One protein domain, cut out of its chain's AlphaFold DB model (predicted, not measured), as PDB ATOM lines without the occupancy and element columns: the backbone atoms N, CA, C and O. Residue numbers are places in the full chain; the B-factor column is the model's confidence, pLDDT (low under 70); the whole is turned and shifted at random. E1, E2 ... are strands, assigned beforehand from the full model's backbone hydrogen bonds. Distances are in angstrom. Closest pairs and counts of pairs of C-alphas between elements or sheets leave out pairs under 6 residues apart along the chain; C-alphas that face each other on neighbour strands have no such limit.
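Overview. This is residues 35 to 76 of the 166 residues of an uncharacterized protein of Asanoa hainanensis (UniProt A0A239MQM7). With little regular structure, this is one small sheet of three strands side by side, E1, E2 and E3, in a meander, each strand the antiparallel neighbour of the one before, with loops at its ends. The printed part has 42 residues, 16 of them in the named strands, and no named helix; the class is all strand. The order is E1, E2, E3 along the chain and across the sheet. The whole is loose, radius of gyration of the C-alphas 11.5 A, and elongated, spanning 33 by 18 by 11 A.

Arrangement. E1, residues 39 to 44, and E2, residues 50 to 55, form a hairpin, antiparallel at 169 degrees; N 41 and O 53, 2.8 A apart, are within hydrogen-bond range. E2 and E3, residues 64 to 67, form another, at 179 degrees, with N 66 and O 52 at 2.8 A. E2 is the inner strand.

Along the chain. E1 begins at C-alpha 39 (126.785, 119.712, 164.600) and measures 16.5 A, E2 16.9 A. E3, 10.2 A, ends at C-alpha 67 (123.544, 136.360, 162.963).

Size, cuts and confidence. The C-alphas farthest apart, Gly 36 and Asp 70, are 33.5 A apart. The printed part has no cut and no long link. Residue 35 alone has pLDDT under 70.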
ATOM      1  N   PHE A  35     135.500 116.122 161.479       54.44
ATOM      2  CA  PHE A  35     134.942 115.803 162.791       54.44
ATOM      3  C   PHE A  35     133.568 115.178 162.550       54.44
ATOM      4  O   PHE A  35     132.544 115.834 162.666       54.44
ATOM      5  N   GLY A  36     133.574 113.904 162.152       71.88
ATOM      6  CA  GLY A  36     132.407 113.201 161.644       71.88
ATOM      7  C   GLY A  36     131.248 113.185 162.632       71.88
ATOM      8  O   GLY A  36     131.212 112.343 163.522       71.88
ATOM      9  N   VAL A  37     130.333 114.131 162.450       82.12
ATOM     10  CA  VAL A  37     128.868 114.111 162.552       82.12
ATOM     11  C   VAL A  37     128.398 115.564 162.358       82.12
ATOM     12  O   VAL A  37     129.108 116.483 162.774       82.12
ATOM     13  N   PRO A  38     127.186 115.783 161.823       90.12
ATOM     14  CA  PRO A  38     126.589 117.113 161.783       90.12
ATOM     15  C   PRO A  38     126.498 117.721 163.188       90.12
ATOM     16  O   PRO A  38     126.098 117.034 164.140       90.12
ATOM     17  N   HIS A  39     126.840 118.995 163.335       89.06
ATOM     18  CA  HIS A  39     126.785 119.712 164.600       89.06
ATOM     19  C   HIS A  39     126.524 121.210 164.414       89.06
ATOM     20  O   HIS A  39     126.841 121.806 163.392       89.06
ATOM     21  N   SER A  40     125.980 121.838 165.457       93.50
ATOM     22  CA  SER A  40     125.802 123.289 165.507       93.50
ATOM     23  C   SER A  40     126.445 123.865 166.762       93.50
ATOM     24  O   SER A  40     126.324 123.300 167.854       93.50
ATOM     25  N   ILE A  41     127.088 125.017 166.614       92.94
ATOM     26  CA  ILE A  41     127.552 125.874 167.702       92.94
ATOM     27  C   ILE A  41     126.578 127.043 167.796       92.94
ATOM     28  O   ILE A  41     126.282 127.694 166.798       92.94
ATOM     29  N   VAL A  42     126.084 127.303 169.004       94.12
ATOM     30  CA  VAL A  42     125.259 128.476 169.302       94.12
ATOM     31  C   VAL A  42     126.028 129.344 170.286       94.12
ATOM     32  O   VAL A  42     126.312 128.914 171.408       94.12
ATOM     33  N   GLU A  43     126.372 130.550 169.856       93.56
ATOM     34  CA  GLU A  43     126.933 131.604 170.692       93.56
ATOM     35  C   GLU A  43     125.792 132.533 171.118       93.56
ATOM     36  O   GLU A  43     124.965 132.931 170.301       93.56
ATOM     37  N   LEU A  44     125.733 132.830 172.417       93.06
ATOM     38  CA  LEU A  44     124.775 133.758 173.008       93.06
ATOM     39  C   LEU A  44     125.567 134.814 173.770       93.06
ATOM     40  O   LEU A  44     126.282 134.486 174.727       93.06
ATOM     41  N   ASP A  45     125.421 136.061 173.355       89.50
ATOM     42  CA  ASP A  45     126.094 137.198 173.946       89.50
ATOM     43  C   ASP A  45     125.278 137.793 175.101       89.50
ATOM     44  O   ASP A  45     124.062 137.640 175.230       89.50
ATOM     45  N   VAL A  46     125.976 138.459 176.025       91.69
ATOM     46  CA  VAL A  46     125.359 139.025 177.241       91.69
ATOM     47  C   VAL A  46     124.444 140.211 176.920       91.69
ATOM     48  O   VAL A  46     123.566 140.542 177.718       91.69
ATOM     49  N   ASP A  47     124.671 140.869 175.788       89.00
ATOM     50  CA  ASP A  47     123.878 141.992 175.295       89.00
ATOM     51  C   ASP A  47     122.644 141.569 174.488       89.00
ATOM     52  O   ASP A  47     121.871 142.447 174.122       89.00
ATOM     53  N   GLY A  48     122.417 140.264 174.311       88.44
ATOM     54  CA  GLY A  48     121.259 139.710 173.608       88.44
ATOM     55  C   GLY A  48     121.606 139.079 172.265       88.44
ATOM     56  O   GLY A  48     120.832 138.247 171.807       88.44
ATOM     57  N   GLY A  49     122.777 139.398 171.703       92.19
ATOM     58  CA  GLY A  49     123.189 138.910 170.394       92.19
ATOM     59  C   GLY A  49     123.319 137.399 170.341       92.19
ATOM     60  O   GLY A  49     123.627 136.728 171.334       92.19
ATOM     61  N   SER A  50     123.092 136.845 169.159       94.56
ATOM     62  CA  SER A  50     123.223 135.418 168.923       94.56
ATOM     63  C   SER A  50     123.878 135.119 167.584       94.56
ATOM     64  O   SER A  50     123.712 135.819 166.584       94.56
ATOM     65  N   ARG A  51     124.661 134.043 167.572       95.75
ATOM     66  CA  ARG A  51     125.250 133.490 166.358       95.75
ATOM     67  C   ARG A  51     125.074 131.989 166.351       95.75
ATOM     68  O   ARG A  51     125.375 131.313 167.333       95.75
ATOM     69  N   ILE A  52     124.641 131.461 165.216       95.81
ATOM     70  CA  ILE A  52     124.496 130.024 165.003       95.81
ATOM     71  C   ILE A  52     125.417 129.634 163.859       95.81
ATOM     72  O   ILE A  52     125.333 130.213 162.783       95.81
ATOM     73  N   ILE A  53     126.287 128.658 164.087       96.31
ATOM     74  CA  ILE A  53     127.165 128.073 163.071       96.31
ATOM     75  C   ILE A  53     126.792 126.601 162.973       96.31
ATOM     76  O   ILE A  53     126.765 125.922 163.997       96.31
ATOM     77  N   THR A  54     126.487 126.109 161.778       96.19
ATOM     78  CA  THR A  54     126.107 124.711 161.554       96.19
ATOM     79  C   THR A  54     127.008 124.081 160.509       96.19
ATOM     80  O   THR A  54     127.129 124.606 159.409       96.19
ATOM     81  N   ASP A  55     127.598 122.954 160.881       94.88
ATOM     82  CA  ASP A  55     128.210 121.958 160.009       94.88
ATOM     83  C   ASP A  55     127.169 120.833 159.858       94.88
ATOM     84  O   ASP A  55     126.863 120.111 160.811       94.88
ATOM     85  N   SER A  56     126.515 120.751 158.706       93.62
ATOM     86  CA  SER A  56     125.404 119.831 158.438       93.62
ATOM     87  C   SER A  56     125.863 118.505 157.845       93.62
ATOM     88  O   SER A  56     125.091 117.540 157.904       93.62
ATOM     89  N   ASP A  57     127.066 118.429 157.278       91.56
ATOM     90  CA  ASP A  57     127.590 117.227 156.623       91.56
ATOM     91  C   ASP A  57     128.766 116.561 157.372       91.56
ATOM     92  O   ASP A  57     129.062 115.380 157.147       91.56
ATOM     93  N   GLY A  58     129.317 117.240 158.378       90.12
ATOM     94  CA  GLY A  58     130.368 116.766 159.272       90.12
ATOM     95  C   GLY A  58     131.774 116.874 158.684       90.12
ATOM     96  O   GLY A  58     132.674 116.155 159.151       90.12
ATOM     97  N   ASP A  59     131.975 117.683 157.646       88.81
ATOM     98  CA  ASP A  59     133.272 117.854 156.994       88.81
ATOM     99  C   ASP A  59     134.229 118.786 157.772       88.81
ATOM    100  O   ASP A  59     135.450 118.767 157.552       88.81
ATOM    101  N   GLY A  60     133.705 119.486 158.785       89.62
ATOM    102  CA  GLY A  60     134.433 120.413 159.646       89.62
ATOM    103  C   GLY A  60     134.453 121.862 159.151       89.62
ATOM    104  O   GLY A  60     135.128 122.687 159.783       89.62
ATOM    105  N   TYR A  61     133.748 122.179 158.067       92.44
ATOM    106  CA  TYR A  61     133.460 123.530 157.600       92.44
ATOM    107  C   TYR A  61     132.016 123.921 157.942       92.44
ATOM    108  O   TYR A  61     131.202 123.117 158.384       92.44
ATOM    109  N   ALA A  62     131.731 125.221 157.872       93.81
ATOM    110  CA  ALA A  62     130.408 125.735 158.197       93.81
ATOM    111  C   ALA A  62     129.548 125.783 156.934       93.81
ATOM    112  O   ALA A  62     129.864 126.543 156.024       93.81
ATOM    113  N   ASP A  63     128.423 125.077 156.953       95.56
ATOM    114  CA  ASP A  63     127.413 125.126 155.895       95.56
ATOM    115  C   ASP A  63     126.471 126.317 156.053       95.56
ATOM    116  O   ASP A  63     125.942 126.832 155.074       95.56
ATOM    117  N   LEU A  64     126.219 126.736 157.298       96.81
ATOM    118  CA  LEU A  64     125.304 127.827 157.621       96.81
ATOM    119  C   LEU A  64     125.853 128.665 158.775       96.81
ATOM    120  O   LEU A  64     126.228 128.131 159.821       96.81
ATOM    121  N   VAL A  65     125.816 129.988 158.623       97.12
ATOM    122  CA  VAL A  65     126.081 130.954 159.695       97.12
ATOM    123  C   VAL A  65     124.934 131.952 159.775       97.12
ATOM    124  O   VAL A  65     124.708 132.689 158.828       97.12
ATOM    125  N   ALA A  66     124.238 132.017 160.903       96.88
ATOM    126  CA  ALA A  66     123.168 132.978 161.166       96.88
ATOM    127  C   ALA A  66     123.585 133.975 162.255       96.88
ATOM    128  O   ALA A  66     124.273 133.589 163.207       96.88
ATOM    129  N   LEU A  67     123.186 135.236 162.102       96.31
ATOM    130  CA  LEU A  67     123.544 136.360 162.963       96.31
ATOM    131  C   LEU A  67     122.302 137.166 163.347       96.31
ATOM    132  O   LEU A  67     121.561 137.597 162.467       96.31
ATOM    133  N   ASP A  68     122.175 137.398 164.647       94.69
ATOM    134  CA  ASP A  68     121.378 138.460 165.256       94.69
ATOM    135  C   ASP A  68     122.314 139.666 165.448       94.69
ATOM    136  O   ASP A  68     123.263 139.617 166.239       94.69
ATOM    137  N   GLY A  69     122.147 140.689 164.618       90.12
ATOM    138  CA  GLY A  69     123.017 141.854 164.521       90.12
ATOM    139  C   GLY A  69     122.572 143.046 165.365       90.12
ATOM    140  O   GLY A  69     123.407 143.918 165.637       90.12
ATOM    141  N   ASP A  70     121.301 143.112 165.758       93.38
ATOM    142  CA  ASP A  70     120.764 144.194 166.590       93.38
ATOM    143  C   ASP A  70     120.439 143.765 168.037       93.38
ATOM    144  O   ASP A  70     120.249 144.624 168.910       93.38
ATOM    145  N   HIS A  71     120.566 142.464 168.303       94.69
ATOM    146  CA  HIS A  71     120.516 141.789 169.596       94.69
ATOM    147  C   HIS A  71     119.114 141.728 170.209       94.69
ATOM    148  O   HIS A  71     118.965 141.751 171.442       94.69
ATOM    149  N   ASP A  72     118.083 141.678 169.369       92.62
ATOM    150  CA  ASP A  72     116.690 141.588 169.796       92.62
ATOM    151  C   ASP A  72     116.160 140.138 169.894       92.62
ATOM    152  O   ASP A  72     115.114 139.887 170.515       92.62
ATOM    153  N   GLY A  73     116.947 139.170 169.408       91.25
ATOM    154  CA  GLY A  73     116.657 137.741 169.417       91.25
ATOM    155  C   GLY A  73     116.074 137.191 168.111       91.25
ATOM    156  O   GLY A  73     115.735 135.997 168.083       91.25
ATOM    157  N   VAL A  74     115.938 138.010 167.070       93.69
ATOM    158  CA  VAL A  74     115.661 137.583 165.694       93.69
ATOM    159  C   VAL A  74     116.987 137.416 164.933       93.69
ATOM    160  O   VAL A  74     118.061 137.658 165.468       93.69
ATOM    161  N   ILE A  75     116.954 136.785 163.758       94.00
ATOM    162  CA  ILE A  75     118.125 136.631 162.890       94.00
ATOM    163  C   ILE A  75     117.884 137.493 161.659       94.00
ATOM    164  O   ILE A  75     116.974 137.192 160.889       94.00
ATOM    165  N   GLU A  76     118.760 138.460 161.404       95.81
ATOM    166  CA  GLU A  76     118.620 139.378 160.263       95.81
ATOM    167  C   GLU A  76     119.546 138.987 159.115       95.81
ATOM    168  O   GLU A  76     119.381 139.436 157.982       95.81
TER     169      GLU A  76